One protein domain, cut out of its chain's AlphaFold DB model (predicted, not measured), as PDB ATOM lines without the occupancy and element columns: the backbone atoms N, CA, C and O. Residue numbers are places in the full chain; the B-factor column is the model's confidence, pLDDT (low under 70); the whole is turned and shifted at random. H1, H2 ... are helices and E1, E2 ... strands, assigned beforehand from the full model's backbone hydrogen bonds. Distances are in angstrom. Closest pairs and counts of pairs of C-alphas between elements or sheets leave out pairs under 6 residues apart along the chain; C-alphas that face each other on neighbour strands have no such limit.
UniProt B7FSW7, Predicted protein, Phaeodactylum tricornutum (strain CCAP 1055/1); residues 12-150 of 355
ATOM      1  N   VAL A  12     144.738 130.031 158.219       79.69
ATOM      2  CA  VAL A  12     145.529 128.850 157.861       79.69
ATOM      3  C   VAL A  12     144.573 127.679 157.673       79.69
ATOM      4  O   VAL A  12     143.995 127.202 158.646       79.69
ATOM      5  N   SER A  13     144.419 127.189 156.445       84.44
ATOM      6  CA  SER A  13     143.567 126.037 156.135       84.44
ATOM      7  C   SER A  13     144.381 124.757 155.995       84.44
ATOM      8  O   SER A  13     145.271 124.667 155.148       84.44
ATOM      9  N   LEU A  14     144.049 123.740 156.788       81.06
ATOM     10  CA  LEU A  14     144.634 122.404 156.723       81.06
ATOM     11  C   LEU A  14     143.603 121.400 156.204       81.06
ATOM     12  O   LEU A  14     142.497 121.315 156.728       81.06
ATOM     13  N   LEU A  15     143.994 120.584 155.230       81.06
ATOM     14  CA  LEU A  15     143.279 119.379 154.845       81.06
ATOM     15  C   LEU A  15     143.495 118.303 155.913       81.06
ATOM     16  O   LEU A  15     144.597 117.784 156.080       81.06
ATOM     17  N   SER A  16     142.434 117.958 156.621       83.12
ATOM     18  CA  SER A  16     142.373 116.888 157.600       83.12
ATOM     19  C   SER A  16     141.996 115.551 156.957       83.12
ATOM     20  O   SER A  16     141.194 115.507 156.021       83.12
ATOM     21  N   PRO A  17     142.501 114.432 157.500       72.50
ATOM     22  CA  PRO A  17     142.260 113.103 156.942       72.50
ATOM     23  C   PRO A  17     140.841 112.586 157.208       72.50
ATOM     24  O   PRO A  17     140.347 111.742 156.467       72.50
ATOM     25  N   SER A  18     140.190 113.071 158.268       80.12
ATOM     26  CA  SER A  18     138.794 112.775 158.573       80.12
ATOM     27  C   SER A  18     138.188 113.852 159.484       80.12
ATOM     28  O   SER A  18     138.932 114.559 160.175       80.12
ATOM     29  N   PRO A  19     136.848 113.950 159.549       86.56
ATOM     30  CA  PRO A  19     136.151 114.815 160.502       86.56
ATOM     31  C   PRO A  19     136.523 114.523 161.960       86.56
ATOM     32  O   PRO A  19     136.663 115.427 162.782       86.56
ATOM     33  N   LEU A  20     136.736 113.247 162.306       79.94
ATOM     34  CA  LEU A  20     137.170 112.880 163.650       79.94
ATOM     35  C   LEU A  20     138.575 113.414 163.950       79.94
ATOM     36  O   LEU A  20     138.811 113.910 165.052       79.94
ATOM     37  N   ALA A  21     139.495 113.352 162.984       74.94
ATOM     38  CA  ALA A  21     140.825 113.936 163.129       74.94
ATOM     39  C   ALA A  21     140.765 115.462 163.273       74.94
ATOM     40  O   ALA A  21     141.434 116.000 164.152       74.94
ATOM     41  N   SER A  22     139.914 116.151 162.501       82.38
ATOM     42  CA  SER A  22     139.656 117.591 162.668       82.38
ATOM     43  C   SER A  22     139.198 117.917 164.090       82.38
ATOM     44  O   SER A  22     139.786 118.771 164.753       82.38
ATOM     45  N   ARG A  23     138.218 117.173 164.618       82.69
ATOM     46  CA  ARG A  23     137.721 117.352 165.992       82.69
ATOM     47  C   ARG A  23     138.782 117.052 167.053       82.69
ATOM     48  O   ARG A  23     138.873 117.777 168.042       82.69
ATOM     49  N   ARG A  24     139.604 116.012 166.858       75.56
ATOM     50  CA  ARG A  24     140.727 115.679 167.756       75.56
ATOM     51  C   ARG A  24     141.787 116.776 167.754       75.56
ATOM     52  O   ARG A  24     142.214 117.191 168.829       75.56
ATOM     53  N   ALA A  25     142.180 117.265 166.581       68.12
ATOM     54  CA  ALA A  25     143.113 118.375 166.448       68.12
ATOM     55  C   ALA A  25     142.544 119.645 167.084       68.12
ATOM     56  O   ALA A  25     143.241 120.286 167.863       68.12
ATOM     57  N   ARG A  26     141.261 119.956 166.863       80.44
ATOM     58  CA  ARG A  26     140.579 121.075 167.523       80.44
ATOM     59  C   ARG A  26     140.640 120.972 169.043       80.44
ATOM     60  O   ARG A  26     141.098 121.898 169.704       80.44
ATOM     61  N   ALA A  27     140.224 119.833 169.596       70.44
ATOM     62  CA  ALA A  27     140.273 119.591 171.036       70.44
ATOM     63  C   ALA A  27     141.707 119.690 171.583       70.44
ATOM     64  O   ALA A  27     141.921 120.184 172.691       70.44
ATOM     65  N   TRP A  28     142.697 119.251 170.800       73.25
ATOM     66  CA  TRP A  28     144.108 119.405 171.130       73.25
ATOM     67  C   TRP A  28     144.500 120.889 171.174       73.25
ATOM     68  O   TRP A  28     144.931 121.369 172.220       73.25
ATOM     69  N   PHE A  29     144.292 121.650 170.101       64.38
ATOM     70  CA  PHE A  29     144.637 123.073 170.052       64.38
ATOM     71  C   PHE A  29     143.941 123.862 171.164       64.38
ATOM     72  O   PHE A  29     144.610 124.613 171.869       64.38
ATOM     73  N   GLN A  30     142.660 123.604 171.418       68.94
ATOM     74  CA  GLN A  30     141.918 124.226 172.514       68.94
ATOM     75  C   GLN A  30     142.521 123.919 173.893       68.94
ATOM     76  O   GLN A  30     142.604 124.782 174.763       68.94
ATOM     77  N   LYS A  31     142.959 122.678 174.119       57.56
ATOM     78  CA  LYS A  31     143.542 122.262 175.401       57.56
ATOM     79  C   LYS A  31     144.964 122.791 175.605       57.56
ATOM     80  O   LYS A  31     145.401 122.991 176.749       57.56
ATOM     81  N   TYR A  32     145.708 122.948 174.514       47.53
ATOM     82  CA  TYR A  32     147.158 123.119 174.539       47.53
ATOM     83  C   TYR A  32     147.641 124.489 174.068       47.53
ATOM     84  O   TYR A  32     148.811 124.777 174.259       47.53
ATOM     85  N   THR A  33     146.798 125.345 173.498       54.72
ATOM     86  CA  THR A  33     147.212 126.642 172.935       54.72
ATOM     87  C   THR A  33     146.207 127.748 173.276       54.72
ATOM     88  O   THR A  33     145.249 127.510 174.004       54.72
ATOM     89  N   SER A  34     146.424 128.964 172.764       58.94
ATOM     90  CA  SER A  34     145.473 130.086 172.866       58.94
ATOM     91  C   SER A  34     144.405 130.084 171.763       58.94
ATOM     92  O   SER A  34     143.753 131.103 171.550       58.94
ATOM     93  N   PHE A  35     144.266 128.980 171.025       69.12
ATOM     94  CA  PHE A  35     143.206 128.817 170.042       69.12
ATOM     95  C   PHE A  35     141.892 128.471 170.735       69.12
ATOM     96  O   PHE A  35     141.790 127.472 171.444       69.12
ATOM     97  N   GLU A  36     140.882 129.291 170.496       79.94
ATOM     98  CA  GLU A  36     139.528 129.103 170.991       79.94
ATOM     99  C   GLU A  36     138.618 128.686 169.830       79.94
ATOM    100  O   GLU A  36     138.798 129.176 168.712       79.94
ATOM    101  N   PRO A  37     137.656 127.770 170.041       84.44
ATOM    102  CA  PRO A  37     136.665 127.450 169.023       84.44
ATOM    103  C   PRO A  37     135.859 128.699 168.669       84.44
ATOM    104  O   PRO A  37     135.365 129.391 169.562       84.44
ATOM    105  N   THR A  38     135.694 128.973 167.379       80.75
ATOM    106  CA  THR A  38     134.842 130.082 166.950       80.75
ATOM    107  C   THR A  38     133.370 129.659 167.097       80.75
ATOM    108  O   THR A  38     133.019 128.553 166.688       80.75
ATOM    109  N   PRO A  39     132.484 130.485 167.688       61.59
ATOM    110  CA  PRO A  39     131.097 130.107 167.995       61.59
ATOM    111  C   PRO A  39     130.160 129.977 166.774       61.59
ATOM    112  O   PRO A  39     128.942 130.039 166.931       61.59
ATOM    113  N   VAL A  40     130.683 129.783 165.561       54.59
ATOM    114  CA  VAL A  40     129.892 129.757 164.326       54.59
ATOM    115  C   VAL A  40     129.942 128.365 163.685       54.59
ATOM    116  O   VAL A  40     130.942 127.966 163.108       54.59
ATOM    117  N   SER A  41     128.807 127.664 163.809       48.28
ATOM    118  CA  SER A  41     128.324 126.532 163.002       48.28
ATOM    119  C   SER A  41     129.283 125.344 162.790       48.28
ATOM    120  O   SER A  41     129.901 125.194 161.738       48.28
ATOM    121  N   ASP A  42     129.228 124.383 163.710       45.81
ATOM    122  CA  ASP A  42     129.706 123.008 163.487       45.81
ATOM    123  C   ASP A  42     128.877 122.224 162.426       45.81
ATOM    124  O   ASP A  42     129.074 121.016 162.305       45.81
ATOM    125  N   SER A  43     127.938 122.820 161.658       46.41
ATOM    126  CA  SER A  43     127.066 121.991 160.793       46.41
ATOM    127  C   SER A  43     126.279 122.604 159.614       46.41
ATOM    128  O   SER A  43     125.576 121.830 158.975       46.41
ATOM    129  N   ASP A  44     126.364 123.890 159.255       47.91
ATOM    130  CA  ASP A  44     125.470 124.486 158.226       47.91
ATOM    131  C   ASP A  44     126.158 124.969 156.926       47.91
ATOM    132  O   ASP A  44     125.654 125.837 156.221       47.91
ATOM    133  N   CYS A  45     127.301 124.383 156.543       54.31
ATOM    134  CA  CYS A  45     127.953 124.654 155.243       54.31
ATOM    135  C   CYS A  45     127.395 123.826 154.062       54.31
ATOM    136  O   CYS A  45     127.959 123.873 152.976       54.31
ATOM    137  N   GLY A  46     126.307 123.064 154.247       55.03
ATOM    138  CA  GLY A  46     125.878 121.968 153.354       55.03
ATOM    139  C   GLY A  46     125.510 122.307 151.894       55.03
ATOM    140  O   GLY A  46     125.124 121.407 151.142       55.03
ATOM    141  N   ASP A  47     125.622 123.561 151.461       66.44
ATOM    142  CA  ASP A  47     125.406 123.971 150.066       66.44
ATOM    143  C   ASP A  47     126.335 125.108 149.621       66.44
ATOM    144  O   ASP A  47     125.963 125.985 148.835       66.44
ATOM    145  N   ASP A  48     127.558 125.135 150.133       80.25
ATOM    146  CA  ASP A  48     128.489 126.171 149.727       80.25
ATOM    147  C   ASP A  48     129.186 125.879 148.389       80.25
ATOM    148  O   ASP A  48     128.926 124.882 147.705       80.25
ATOM    149  N   ARG A  49     130.008 126.821 147.913       84.56
ATOM    150  CA  ARG A  49     130.647 126.691 146.598       84.56
ATOM    151  C   ARG A  49     131.594 125.494 146.538       84.56
ATOM    152  O   ARG A  49     131.673 124.859 145.489       84.56
ATOM    153  N   LEU A  50     132.264 125.169 147.642       86.38
ATOM    154  CA  LEU A  50     133.179 124.039 147.725       86.38
ATOM    155  C   LEU A  50     132.429 122.716 147.580       86.38
ATOM    156  O   LEU A  50     132.802 121.899 146.740       86.38
ATOM    157  N   ASP A  51     131.337 122.534 148.319       87.25
ATOM    158  CA  ASP A  51     130.487 121.349 148.197       87.25
ATOM    159  C   ASP A  51     129.883 121.231 146.787       87.25
ATOM    160  O   ASP A  51     129.860 120.148 146.195       87.25
ATOM    161  N   ARG A  52     129.477 122.355 146.179       86.81
ATOM    162  CA  ARG A  52     128.970 122.386 144.795       86.81
ATOM    163  C   ARG A  52     130.022 122.002 143.752       86.81
ATOM    164  O   ARG A  52     129.665 121.300 142.807       86.81
ATOM    165  N   THR A  53     131.290 122.384 143.925       85.94
ATOM    166  CA  THR A  53     132.388 122.017 143.005       85.94
ATOM    167  C   THR A  53     132.559 120.500 142.872       85.94
ATOM    168  O   THR A  53     132.923 120.011 141.803       85.94
ATOM    169  N   PHE A  54     132.256 119.737 143.927       85.69
ATOM    170  CA  PHE A  54     132.388 118.278 143.920       85.69
ATOM    171  C   PHE A  54     131.057 117.530 143.787       85.69
ATOM    172  O   PHE A  54     131.039 116.295 143.848       85.69
ATOM    173  N   ARG A  55     129.942 118.226 143.524       85.19
ATOM    174  CA  ARG A  55     128.686 117.558 143.164       85.19
ATOM    175  C   ARG A  55     128.840 116.835 141.834       85.19
ATOM    176  O   ARG A  55     129.287 117.396 140.838       85.19
ATOM    177  N   SER A  56     128.442 115.570 141.813       79.81
ATOM    178  CA  SER A  56     128.448 114.754 140.603       79.81
ATOM    179  C   SER A  56     127.139 113.997 140.463       79.81
ATOM    180  O   SER A  56     126.602 113.472 141.433       79.81
ATOM    181  N   THR A  57     126.647 113.922 139.229       78.19
ATOM    182  CA  THR A  57     125.482 113.111 138.852       78.19
ATOM    183  C   THR A  57     125.839 111.645 138.605       78.19
ATOM    184  O   THR A  57     124.948 110.803 138.585       78.19
ATOM    185  N   PHE A  58     127.125 111.329 138.400       79.50
ATOM    186  CA  PHE A  58     127.594 109.992 138.006       79.50
ATOM    187  C   PHE A  58     128.478 109.313 139.059       79.50
ATOM    188  O   PHE A  58     128.626 108.093 139.040       79.50
ATOM    189  N   LEU A  59     129.075 110.085 139.969       83.31
ATOM    190  CA  LEU A  59     129.912 109.599 141.065       83.31
ATOM    191  C   LEU A  59     129.320 110.040 142.412       83.31
ATOM    192  O   LEU A  59     128.576 111.020 142.450       83.31
ATOM    193  N   PRO A  60     129.646 109.353 143.525       83.62
ATOM    194  CA  PRO A  60     129.279 109.815 144.857       83.62
ATOM    195  C   PRO A  60     129.743 111.258 145.060       83.62
ATOM    196  O   PRO A  60     130.923 111.559 144.875       83.62
ATOM    197  N   SER A  61     128.808 112.134 145.422       85.25
ATOM    198  CA  SER A  61     129.135 113.520 145.748       85.25
ATOM    199  C   SER A  61     129.938 113.572 147.046       85.25
ATOM    200  O   SER A  61     129.694 112.793 147.972       85.25
ATOM    201  N   ILE A  62     130.908 114.478 147.088       87.12
ATOM    202  CA  ILE A  62     131.738 114.740 148.262       87.12
ATOM    203  C   ILE A  62     131.097 115.877 149.049       87.12
ATOM    204  O   ILE A  62     130.757 116.898 148.456       87.12
ATOM    205  N   SER A  63     130.966 115.703 150.365       87.38
ATOM    206  CA  SER A  63     130.670 116.797 151.290       87.38
ATOM    207  C   SER A  63     131.867 117.094 152.193       87.38
ATOM    208  O   SER A  63     132.625 116.190 152.566       87.38
ATOM    209  N   TRP A  64     132.048 118.365 152.539       88.19
ATOM    210  CA  TRP A  64     133.180 118.866 153.310       88.19
ATOM    211  C   TRP A  64     132.771 119.301 154.719       88.19
ATOM    212  O   TRP A  64     131.968 120.206 154.913       88.19
ATOM    213  N   ASP A  65     133.403 118.694 155.714       88.56
ATOM    214  CA  ASP A  65     133.358 119.077 157.121       88.56
ATOM    215  C   ASP A  65     134.384 120.183 157.403       88.56
ATOM    216  O   ASP A  65     135.526 120.103 156.937       88.56
ATOM    217  N   SER A  66     133.996 121.193 158.178       88.88
ATOM    218  CA  SER A  66     134.861 122.302 158.578       88.88
ATOM    219  C   SER A  66     134.909 122.418 160.097       88.88
ATOM    220  O   SER A  66     133.898 122.274 160.778       88.88
ATOM    221  N   CYS A  67     136.097 122.668 160.634       88.50
ATOM    222  CA  CYS A  67     136.327 122.967 162.040       88.50
ATOM    223  C   CYS A  67     137.191 124.225 162.136       88.50
ATOM    224  O   CYS A  67     138.322 124.240 161.650       88.50
ATOM    225  N   GLU A  68     136.688 125.257 162.805       88.50
ATOM    226  CA  GLU A  68     137.378 126.537 162.952       88.50
ATOM    227  C   GLU A  68     137.862 126.761 164.389       88.50
ATOM    228  O   GLU A  68     137.197 126.407 165.369       88.50
ATOM    229  N   MET A  69     139.034 127.376 164.512       85.06
ATOM    230  CA  MET A  69     139.520 127.961 165.753       85.06
ATOM    231  C   MET A  69     140.185 129.303 165.491       85.06
ATOM    232  O   MET A  69     140.814 129.500 164.456       85.06
ATOM    233  N   LYS A  70     140.170 130.182 166.487       81.50
ATOM    234  CA  LYS A  70     140.826 131.482 166.437       81.50
ATOM    235  C   LYS A  70     141.791 131.653 167.599       81.50
ATOM    236  O   LYS A  70     141.439 131.433 168.752       81.50
ATOM    237  N   CYS A  71     143.015 132.065 167.306       69.81
ATOM    238  CA  CYS A  71     143.998 132.399 168.321       69.81
ATOM    239  C   CYS A  71     143.631 133.726 168.993       69.81
ATOM    240  O   CYS A  71     143.594 134.765 168.334       69.81
ATOM    241  N   ALA A  72     143.408 133.713 170.306       61.78
ATOM    242  CA  ALA A  72     143.025 134.908 171.057       61.78
ATOM    243  C   ALA A  72     144.105 136.009 171.037       61.78
ATOM    244  O   ALA A  72     143.781 137.193 171.082       61.78
ATOM    245  N   SER A  73     145.389 135.637 170.962       49.12
ATOM    246  CA  SER A  73     146.507 136.587 171.029       49.12
ATOM    247  C   SER A  73     146.899 137.177 169.675       49.12
ATOM    248  O   SER A  73     147.186 138.367 169.596       49.12
ATOM    249  N   SER A  74     146.933 136.360 168.620       53.62
ATOM    250  CA  SER A  74     147.368 136.790 167.284       53.62
ATOM    251  C   SER A  74     146.210 137.064 166.324       53.62
ATOM    252  O   SER A  74     146.427 137.582 165.234       53.62
ATOM    253  N   GLY A  75     144.988 136.673 166.686       64.62
ATOM    254  CA  GLY A  75     143.819 136.724 165.811       64.62
ATOM    255  C   GLY A  75     143.813 135.668 164.702       64.62
ATOM    256  O   GLY A  75     142.774 135.513 164.064       64.62
ATOM    257  N   VAL A  76     144.929 134.957 164.481       69.62
ATOM    258  CA  VAL A  76     145.095 133.935 163.433       69.62
ATOM    259  C   VAL A  76     143.978 132.909 163.531       69.62
ATOM    260  O   VAL A  76     143.715 132.379 164.612       69.62
ATOM    261  N   GLN A  77     143.357 132.603 162.401       81.62
ATOM    262  CA  GLN A  77     142.333 131.576 162.311       81.62
ATOM    263  C   GLN A  77     142.949 130.289 161.769       81.62
ATOM    264  O   GLN A  77     143.726 130.302 160.817       81.62
ATOM    265  N   LEU A  78     142.618 129.167 162.392       82.25
ATOM    266  CA  LEU A  78     142.990 127.832 161.958       82.25
ATOM    267  C   LEU A  78     141.725 127.116 161.493       82.25
ATOM    268  O   LEU A  78     140.821 126.849 162.284       82.25
ATOM    269  N   HIS A  79     141.691 126.795 160.209       90.38
ATOM    270  CA  HIS A  79     140.596 126.125 159.534       90.38
ATOM    271  C   HIS A  79     141.006 124.687 159.207       90.38
ATOM    272  O   HIS A  79     141.958 124.443 158.475       90.38
ATOM    273  N   LEU A  80     140.312 123.711 159.780       87.81
ATOM    274  CA  LEU A  80     140.525 122.289 159.537       87.81
ATOM    275  C   LEU A  80     139.412 121.788 158.617       87.81
ATOM    276  O   LEU A  80     138.251 121.749 159.012       87.81
ATOM    277  N   LEU A  81     139.778 121.398 157.403       89.69
ATOM    278  CA  LEU A  81     138.858 121.006 156.346       89.69
ATOM    279  C   LEU A  81     138.986 119.503 156.081       89.69
ATOM    280  O   LEU A  81     140.071 119.022 155.778       89.69
ATOM    281  N   SER A  82     137.903 118.742 156.166       88.50
ATOM    282  CA  SER A  82     137.909 117.283 155.971       88.50
ATOM    283  C   SER A  82     136.771 116.832 155.073       88.50
ATOM    284  O   SER A  82     135.725 117.457 155.036       88.50
ATOM    285  N   ILE A  83     136.933 115.703 154.391       87.31
ATOM    286  CA  ILE A  83     135.847 115.098 153.612       87.31
ATOM    287  C   ILE A  83     134.991 114.217 154.525       87.31
ATOM    288  O   ILE A  83     135.520 113.363 155.242       87.31
ATOM    289  N   GLN A  84     133.670 114.383 154.479       83.31
ATOM    290  CA  GLN A  84     132.722 113.496 155.150       83.31
ATOM    291  C   GLN A  84     132.646 112.161 154.397       83.31
ATOM    292  O   GLN A  84     131.862 111.977 153.471       83.31
ATOM    293  N   SER A  85     133.491 111.211 154.795       70.44
ATOM    294  CA  SER A  85     133.439 109.832 154.304       70.44
ATOM    295  C   SER A  85     132.600 108.953 155.229       70.44
ATOM    296  O   SER A  85     132.807 108.946 156.441       70.44
ATOM    297  N   SER A  86     131.708 108.139 154.658       55.09
ATOM    298  CA  SER A  86     131.017 107.053 155.375       55.09
ATOM    299  C   SER A  86     131.899 105.818 155.588       55.09
ATOM    300  O   SER A  86     131.554 104.926 156.365       55.09
ATOM    301  N   LYS A  87     133.039 105.738 154.891       57.47
ATOM    302  CA  LYS A  87     133.959 104.601 154.938       57.47
ATOM    303  C   LYS A  87     135.188 104.968 155.756       57.47
ATOM    304  O   LYS A  87     135.972 105.808 155.322       57.47
ATOM    305  N   THR A  88     135.277 104.306 156.914       48.66
ATOM    306  CA  THR A  88     136.396 104.183 157.867       48.66
ATOM    307  C   THR A  88     137.225 105.442 158.094       48.66
ATOM    308  O   THR A  88     137.973 105.854 157.212       48.66
ATOM    309  N   ASP A  89     137.173 105.970 159.322       54.38
ATOM    310  CA  ASP A  89     138.153 106.924 159.844       54.38
ATOM    311  C   ASP A  89     139.568 106.412 159.566       54.38
ATOM    312  O   ASP A  89     140.057 105.477 160.203       54.38
ATOM    313  N   THR A  90     140.222 106.993 158.568       50.09
ATOM    314  CA  THR A  90     141.628 106.721 158.320       50.09
ATOM    315  C   THR A  90     142.443 107.578 159.274       50.09
ATOM    316  O   THR A  90     142.334 108.806 159.232       50.09
ATOM    317  N   ASP A  91     143.291 106.944 160.088       48.78
ATOM    318  CA  ASP A  91     144.425 107.609 160.735       48.78
ATOM    319  C   ASP A  91     145.341 108.153 159.627       48.78
ATOM    320  O   ASP A  91     146.214 107.467 159.094       48.78
ATOM    321  N   GLY A  92     145.065 109.382 159.204       52.28
ATOM    322  CA  GLY A  92     145.861 110.122 158.239       52.28
ATOM    323  C   GLY A  92     146.445 111.372 158.881       52.28
ATOM    324  O   GLY A  92     146.499 111.502 160.103       52.28
ATOM    325  N   TYR A  93     146.879 112.316 158.059       56.88
ATOM    326  CA  TYR A  93     147.637 113.466 158.529       56.88
ATOM    327  C   TYR A  93     147.038 114.769 158.032       56.88
ATOM    328  O   TYR A  93     146.446 114.800 156.957       56.88
ATOM    329  N   HIS A  94     147.217 115.833 158.815       62.25
ATOM    330  CA  HIS A  94     146.849 117.177 158.394       62.25
ATOM    331  C   HIS A  94     147.884 117.704 157.391       62.25
ATOM    332  O   HIS A  94     149.088 117.669 157.658       62.25
ATOM    333  N   GLU A  95     147.424 118.191 156.244       62.91
ATOM    334  CA  GLU A  95     148.258 118.767 155.186       62.91
ATOM    335  C   GLU A  95     147.879 120.236 154.970       62.91
ATOM    336  O   GLU A  95     146.702 120.573 155.003       62.91
ATOM    337  N   LEU A  96     148.851 121.129 154.759       64.12
ATOM    338  CA  LEU A  96     148.541 122.535 154.477       64.12
ATOM    339  C   LEU A  96     147.837 122.644 153.121       64.12
ATOM    340  O   LEU A  96     148.346 122.143 152.120       64.12
ATOM    341  N   LEU A  97     146.683 123.307 153.107       70.62
ATOM    342  CA  LEU A  97     145.850 123.468 151.922       70.62
ATOM    343  C   LEU A  97     145.851 124.909 151.417       70.62
ATOM    344  O   LEU A  97     146.065 125.131 150.228       70.62
ATOM    345  N   ALA A  98     145.643 125.871 152.316       70.88
ATOM    346  CA  ALA A  98     145.624 127.287 151.972       70.88
ATOM    347  C   ALA A  98     146.153 128.163 153.113       70.88
ATOM    348  O   ALA A  98     146.061 127.799 154.287       70.88
ATOM    349  N   LEU A  99     146.692 129.323 152.757       66.75
ATOM    350  CA  LEU A  99     147.072 130.407 153.650       66.75
ATOM    351  C   LEU A  99     146.518 131.708 153.063       66.75
ATOM    352  O   LEU A  99     146.935 132.130 151.986       66.75
ATOM    353  N   GLU A 100     145.588 132.345 153.764       69.88
ATOM    354  CA  GLU A 100     144.904 133.541 153.276       69.88
ATOM    355  C   GLU A 100     145.041 134.691 154.264       69.88
ATOM    356  O   GLU A 100     144.725 134.552 155.440       69.88
ATOM    357  N   HIS A 101     145.502 135.848 153.795       58.56
ATOM    358  CA  HIS A 101     145.731 137.009 154.660       58.56
ATOM    359  C   HIS A 101     144.490 137.918 154.794       58.56
ATOM    360  O   HIS A 101     144.331 138.640 155.779       58.56
ATOM    361  N   HIS A 102     143.587 137.864 153.810       62.09
ATOM    362  CA  HIS A 102     142.435 138.766 153.668       62.09
ATOM    363  C   HIS A 102     141.092 138.043 153.607       62.09
ATOM    364  O   HIS A 102     140.183 138.463 152.899       62.09
ATOM    365  N   ALA A 103     140.972 136.941 154.335       64.19
ATOM    366  CA  ALA A 103     139.685 136.290 154.493       64.19
ATOM    367  C   ALA A 103     138.866 137.043 155.551       64.19
ATOM    368  O   ALA A 103     139.243 137.090 156.727       64.19
ATOM    369  N   ASP A 104     137.755 137.639 155.121       68.69
ATOM    370  CA  ASP A 104     136.777 138.250 156.024       68.69
ATOM    371  C   ASP A 104     136.036 137.166 156.828       68.69
ATOM    372  O   ASP A 104     135.603 137.396 157.962       68.69
ATOM    373  N   SER A 105     135.960 135.952 156.274       79.25
ATOM    374  CA  SER A 105     135.394 134.760 156.897       79.25
ATOM    375  C   SER A 105     136.027 133.460 156.378       79.25
ATOM    376  O   SER A 105     136.599 133.409 155.289       79.25
ATOM    377  N   ILE A 106     135.848 132.358 157.118       82.56
ATOM    378  CA  ILE A 106     136.170 131.007 156.622       82.56
ATOM    379  C   ILE A 106     135.381 130.658 155.358       82.56
ATOM    380  O   ILE A 106     135.872 129.895 154.526       82.56
ATOM    381  N   GLN A 107     134.181 131.215 155.189       84.88
ATOM    382  CA  GLN A 107     133.377 130.976 153.998       84.88
ATOM    383  C   GLN A 107     134.055 131.535 152.744       84.88
ATOM    384  O   GLN A 107     134.090 130.854 151.721       84.88
ATOM    385  N   ASP A 108     134.682 132.708 152.849       81.19
ATOM    386  CA  ASP A 108     135.459 133.291 151.752       81.19
ATOM    387  C   ASP A 108     136.656 132.404 151.398       81.19
ATOM    388  O   ASP A 108     136.908 132.127 150.224       81.19
ATOM    389  N   THR A 109     137.347 131.877 152.413       82.44
ATOM    390  CA  THR A 109     138.424 130.902 152.210       82.44
ATOM    391  C   THR A 109     137.922 129.621 151.547       82.44
ATOM    392  O   THR A 109     138.562 129.101 150.635       82.44
ATOM    393  N   ARG A 110     136.756 129.101 151.937       88.19
ATOM    394  CA  ARG A 110     136.158 127.916 151.299       88.19
ATOM    395  C   ARG A 110     135.783 128.180 149.842       88.19
ATOM    396  O   ARG A 110     136.052 127.330 148.993       88.19
ATOM    397  N   ASP A 111     135.240 129.350 149.531       84.88
ATOM    398  CA  ASP A 111     134.887 129.738 148.164       84.88
ATOM    399  C   ASP A 111     136.123 129.882 147.264       84.88
ATOM    400  O   ASP A 111     136.096 129.451 146.109       84.88
ATOM    401  N   ARG A 112     137.228 130.410 147.795       80.69
ATOM    402  CA  ARG A 112     138.519 130.504 147.092       80.69
ATOM    403  C   ARG A 112     139.156 129.140 146.871       80.69
ATOM    404  O   ARG A 112     139.588 128.821 145.765       80.69
ATOM    405  N   ILE A 113     139.142 128.289 147.894       83.88
ATOM    406  CA  ILE A 113     139.536 126.881 147.773       83.88
ATOM    407  C   ILE A 113     138.711 126.201 146.664       83.88
ATOM    408  O   ILE A 113     139.265 125.482 145.829       83.88
ATOM    409  N   ALA A 114     137.404 126.468 146.600       85.44
ATOM    410  CA  ALA A 114     136.522 125.924 145.571       85.44
ATOM    411  C   ALA A 114     136.887 126.391 144.155       85.44
ATOM    412  O   ALA A 114     136.793 125.595 143.219       85.44
ATOM    413  N   GLU A 115     137.303 127.651 143.987       82.31
ATOM    414  CA  GLU A 115     137.798 128.193 142.714       82.31
ATOM    415  C   GLU A 115     139.051 127.471 142.234       82.31
ATOM    416  O   GLU A 115     139.126 127.070 141.073       82.31
ATOM    417  N   CYS A 116     140.004 127.235 143.135       75.19
ATOM    418  CA  CYS A 116     141.239 126.537 142.796       75.19
ATOM    419  C   CYS A 116     141.011 125.070 142.403       75.19
ATOM    420  O   CYS A 116     141.829 124.500 141.683       75.19
ATOM    421  N   PHE A 117     139.922 124.444 142.860       83.06
ATOM    422  CA  PHE A 117     139.677 123.010 142.657       83.06
ATOM    423  C   PHE A 117     138.731 122.678 141.504       83.06
ATOM    424  O   PHE A 117     138.482 121.493 141.264       83.06
ATOM    425  N   GLN A 118     138.220 123.675 140.770       73.44
ATOM    426  CA  GLN A 118     137.225 123.456 139.709       73.44
ATOM    427  C   GLN A 118     137.661 122.393 138.689       73.44
ATOM    428  O   GLN A 118     136.862 121.546 138.293       73.44
ATOM    429  N   GLU A 119     138.941 122.375 138.320       72.31
ATOM    430  CA  GLU A 119     139.479 121.428 137.337       72.31
ATOM    431  C   GLU A 119     139.780 120.035 137.922       72.31
ATOM    432  O   GLU A 119     139.849 119.046 137.190       72.31
ATOM    433  N   ALA A 120     139.925 119.922 139.246       77.00
ATOM    434  CA  ALA A 120     140.248 118.668 139.927       77.00
ATOM    435  C   ALA A 120     139.002 117.826 140.272       77.00
ATOM    436  O   ALA A 120     139.134 116.641 140.594       77.00
ATOM    437  N   GLY A 121     137.794 118.399 140.180       81.75
ATOM    438  CA  GLY A 121     136.548 117.821 140.699       81.75
ATOM    439  C   GLY A 121     136.291 116.365 140.293       81.75
ATOM    440  O   GLY A 121     136.101 115.499 141.151       81.75
ATOM    441  N   LEU A 122     136.353 116.053 138.993       82.75
ATOM    442  CA  LEU A 122     136.087 114.697 138.491       82.75
ATOM    443  C   LEU A 122     137.110 113.671 139.005       82.75
ATOM    444  O   LEU A 122     136.733 112.584 139.443       82.75
ATOM    445  N   TYR A 123     138.400 114.016 138.982       85.12
ATOM    446  CA  TYR A 123     139.475 113.140 139.455       85.12
ATOM    447  C   TYR A 123     139.336 112.836 140.950       85.12
ATOM    448  O   TYR A 123     139.472 111.686 141.379       85.12
ATOM    449  N   ILE A 124     139.018 113.856 141.742       85.12
ATOM    450  CA  ILE A 124     138.831 113.736 143.186       85.12
ATOM    451  C   ILE A 124     137.601 112.881 143.509       85.12
ATOM    452  O   ILE A 124     137.709 111.958 144.319       85.12
ATOM    453  N   ASN A 125     136.488 113.081 142.799       86.69
ATOM    454  CA  ASN A 125     135.290 112.249 142.928       86.69
ATOM    455  C   ASN A 125     135.564 110.778 142.585       86.69
ATOM    456  O   ASN A 125     135.092 109.880 143.284       86.69
ATOM    457  N   MET A 126     136.380 110.500 141.561       84.12
ATOM    458  CA  MET A 126     136.789 109.126 141.243       84.12
ATOM    459  C   MET A 126     137.640 108.517 142.359       84.12
ATOM    460  O   MET A 126     137.413 107.370 142.748       84.12
ATOM    461  N   ARG A 127     138.611 109.258 142.911       86.00
ATOM    462  CA  ARG A 127     139.420 108.768 144.041       86.00
ATOM    463  C   ARG A 127     138.559 108.467 145.261       86.00
ATOM    464  O   ARG A 127     138.746 107.413 145.869       86.00
ATOM    465  N   TYR A 128     137.621 109.357 145.571       85.94
ATOM    466  CA  TYR A 128     136.673 109.185 146.662       85.94
ATOM    467  C   TYR A 128     135.813 107.929 146.472       85.94
ATOM    468  O   TYR A 128     135.758 107.080 147.359       85.94
ATOM    469  N   ALA A 129     135.232 107.744 145.282       84.75
ATOM    470  CA  ALA A 129     134.435 106.564 144.946       84.75
ATOM    471  C   ALA A 129     135.223 105.248 145.100       84.75
ATOM    472  O   ALA A 129     134.680 104.237 145.549       84.75
ATOM    473  N   LEU A 130     136.520 105.275 144.774       83.88
ATOM    474  CA  LEU A 130     137.445 104.150 144.927       83.88
ATOM    475  C   LEU A 130     137.954 103.955 146.368       83.88
ATOM    476  O   LEU A 130     138.779 103.070 146.595       83.88
ATOM    477  N   GLY A 131     137.517 104.773 147.332       79.94
ATOM    478  CA  GLY A 131     137.973 104.719 148.724       79.94
ATOM    479  C   GLY A 131     139.456 105.052 148.892       79.94
ATOM    480  O   GLY A 131     140.102 104.564 149.818       79.94
ATOM    481  N   ARG A 132     140.034 105.832 147.971       79.44
ATOM    482  CA  ARG A 132     141.443 106.229 148.035       79.44
ATOM    483  C   ARG A 132     141.593 107.518 148.842       79.44
ATOM    484  O   ARG A 132     140.810 108.442 148.626       79.44
ATOM    485  N   PRO A 133     142.647 107.645 149.669       74.25
ATOM    486  CA  PRO A 133     142.936 108.891 150.364       74.25
ATOM    487  C   PRO A 133     143.072 110.066 149.390       74.25
ATOM    488  O   PRO A 133     143.739 109.961 148.344       74.25
ATOM    489  N   ILE A 134     142.440 111.176 149.762       76.69
ATOM    490  CA  ILE A 134     142.569 112.480 149.114       76.69
ATOM    491  C   ILE A 134     143.615 113.270 149.898       76.69
ATOM    492  O   ILE A 134     143.689 113.190 151.119       76.69
ATOM    493  N   ARG A 135     144.484 113.963 149.169       73.19
ATOM    494  CA  ARG A 135     145.667 114.654 149.692       73.19
ATOM    495  C   ARG A 135     145.726 116.029 149.051       73.19
ATOM    496  O   ARG A 135     145.162 116.203 147.971       73.19
ATOM    497  N   SER A 136     146.425 116.962 149.682       67.69
ATOM    498  CA  SER A 136     146.605 118.333 149.190       67.69
ATOM    499  C   SER A 136     147.131 118.347 147.748       67.69
ATOM    500  O   SER A 136     146.551 119.002 146.892       67.69
ATOM    501  N   GLU A 137     148.113 117.499 147.426       64.12
ATOM    502  CA  GLU A 137     148.674 117.332 146.070       64.12
ATOM    503  C   GLU A 137     147.642 116.953 144.993       64.12
ATOM    504  O   GLU A 137     147.806 117.275 143.821       64.12
ATOM    505  N   HIS A 138     146.560 116.267 145.368       74.06
ATOM    506  CA  HIS A 138     145.508 115.899 144.425       74.06
ATOM    507  C   HIS A 138     144.581 117.076 144.119       74.06
ATOM    508  O   HIS A 138     144.051 117.157 143.014       74.06
ATOM    509  N   LEU A 139     144.374 117.949 145.105       71.81
ATOM    510  CA  LEU A 139     143.503 119.116 145.008       71.81
ATOM    511  C   LEU A 139     144.227 120.291 144.336       71.81
ATOM    512  O   LEU A 139     143.635 121.016 143.549       71.81
ATOM    513  N   LEU A 140     145.526 120.431 144.605       63.78
ATOM    514  CA  LEU A 140     146.380 121.540 144.167       63.78
ATOM    515  C   LEU A 140     147.096 121.261 142.829       63.78
ATOM    516  O   LEU A 140     147.838 122.099 142.321       63.78
ATOM    517  N   GLY A 141     146.902 120.071 142.251       58.25
ATOM    518  CA  GLY A 141     147.513 119.670 140.984       58.25
ATOM    519  C   GLY A 141     149.026 119.412 141.068       58.25
ATOM    520  O   GLY A 141     149.587 119.149 142.130       58.25
ATOM    521  N   LYS A 142     149.713 119.463 139.914       42.84
ATOM    522  CA  LYS A 142     151.127 119.045 139.762       42.84
ATOM    523  C   LYS A 142     152.131 119.836 140.610       42.84
ATOM    524  O   LYS A 142     153.244 119.355 140.801       42.84
ATOM    525  N   SER A 143     151.773 121.032 141.074       41.41
ATOM    526  CA  SER A 143     152.642 121.859 141.913       41.41
ATOM    527  C   SER A 143     152.597 121.432 143.384       41.41
ATOM    528  O   SER A 143     153.601 121.574 144.076       41.41
ATOM    529  N   GLY A 144     151.469 120.886 143.867       44.75
ATOM    530  CA  GLY A 144     151.280 120.499 145.271       44.75
ATOM    531  C   GLY A 144     151.455 121.651 146.269       44.75
ATOM    532  O   GLY A 144     151.660 121.406 147.457       44.75
ATOM    533  N   LEU A 145     151.425 122.895 145.781       45.56
ATOM    534  CA  LEU A 145     151.691 124.089 146.571       45.56
ATOM    535  C   LEU A 145     150.410 124.566 147.242       45.56
ATOM    536  O   LEU A 145     149.390 124.642 146.557       45.56
ATOM    537  N   PRO A 146     150.453 124.921 148.537       53.22
ATOM    538  CA  PRO A 146     149.293 125.474 149.218       53.22
ATOM    539  C   PRO A 146     148.815 126.743 148.507       53.22
ATOM    540  O   PRO A 146     149.628 127.510 147.989       53.22
ATOM    541  N   ILE A 147     147.501 126.963 148.482       55.50
ATOM    542  CA  ILE A 147     146.910 128.187 147.930       55.50
ATOM    543  C   ILE A 147     147.372 129.339 148.810       55.50
ATOM    544  O   ILE A 147     147.142 129.317 150.017       55.50
ATOM    545  N   VAL A 148     148.036 130.329 148.226       51.41
ATOM    546  CA  VAL A 148     148.436 131.521 148.966       51.41
ATOM    547  C   VAL A 148     147.871 132.738 148.260       51.41
ATOM    548  O   VAL A 148     148.334 133.089 147.175       51.41
ATOM    549  N   ASP A 149     146.846 133.345 148.857       49.62
ATOM    550  CA  ASP A 149     146.294 134.600 148.357       49.62
ATOM    551  C   ASP A 149     147.013 135.786 149.001       49.62
ATOM    552  O   ASP A 149     146.792 136.131 150.167       49.62
ATOM    553  N   TRP A 150     147.871 136.405 148.197       47.97
ATOM    554  CA  TRP A 150     148.444 137.721 148.432       47.97
ATOM    555  C   TRP A 150     147.669 138.688 147.536       47.97
ATOM    556  O   TRP A 150     147.975 138.804 146.346       47.97
TER     557      TRP A 150
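AT A GLANCE: This is residues 12 to 150 of the 355 residues of the protein "Predicted protein" of Phaeodactylum tricornutum (strain CCAP 1055/1) (UniProt B7FSW7). Picture a strongly twisted sheet of six strands between helices: the long H1 covers one face, running along E3 and E4, and the shorter H3 crosses the other face. H2 packs on H3, while H4 stands off the sheet and H5 only grazes it. The printed part has 139 residues, with five named helices and six named strands in the order E1 H1 E2 H2 E3 E4 E5 H3 H4 H5 E6. The mixed sheet runs E2 E3 E4 E1 E5 E6, and the class is mixed, helices and strands. The whole is compact, with a radius of gyration of the C-alphas of 14.4 A and spans of 45 by 34 by 28 A.

HOW THE PARTS SIT: Start with the hairpin of E3, residues 64 to 71, and E4, residues 77 to 83, where N 67 and O 80 are 2.8 A apart. E2, residues 35 to 37, is antiparallel to E3, with N 36 and O 70 at 2.8 A. E1, residues 12 to 16, is parallel to E4, with N 14 and O 79 at 2.8 A. E5, residues 95 to 100, is antiparallel to E1, with N 15 and O 95 at 2.7 A. E6, residues 147 to 149, is parallel to E5, with N 99 and O 147 at 2.8 A. H1, residues 19 to 32, is over E3 and E4 at a height over the sheet of 8.5 A; its closest C-alphas to E4 are Pro 19 and Ser 82, 5.5 A. E1, H1 and E2 make a split strand-helix-strand unit, two strands running the same way with E3 and E4 between them, its crossover right-handed. On the opposite face, H3, residues 106 to 116, has a height of 7.2 A and is only just over E5, on which 3 of its C-alphas fall. H2, residues 49 to 53, touches H3, the closest C-alphas being Leu 50 and Ala 114, 4.4 A. H4, residues 121 to 129, and H5, residues 136 to 139, are close but not clearly touching, with C-alphas 124 and 138 at 7.1 A. E5, H3 H4 H5 and E6 make a strand-helix-strand unit, parallel neighbours with helices between. In H1, H2, H3 and H4 every O i to N i+4 pair is within hydrogen-bond range; H5 is too short for one.

IN THESE COORDINATES: Find C-alpha 12 at (145.529, 128.850, 157.861), where E1 begins. H1 runs 19.7 A from (136.151, 114.815, 160.502) at C-alpha 19. E3 spans 22.9 A, E4 19.7 A, H3 15.4 A and E5 15.3 A. E6 ends at C-alpha 149, (146.294, 134.600, 148.357).

THE WHOLE: Look to Phe 58 and Ser 73 for the C-alphas farthest apart, 46.4 A. The printed part has no cut; the links E2 to H2 and E4 to E5 are long, with 11 residues each. The mean pLDDT of the printed part is 72.5, and 53 residues are under 70, among them 39 to 47, 86 to 96 and 140 to 150.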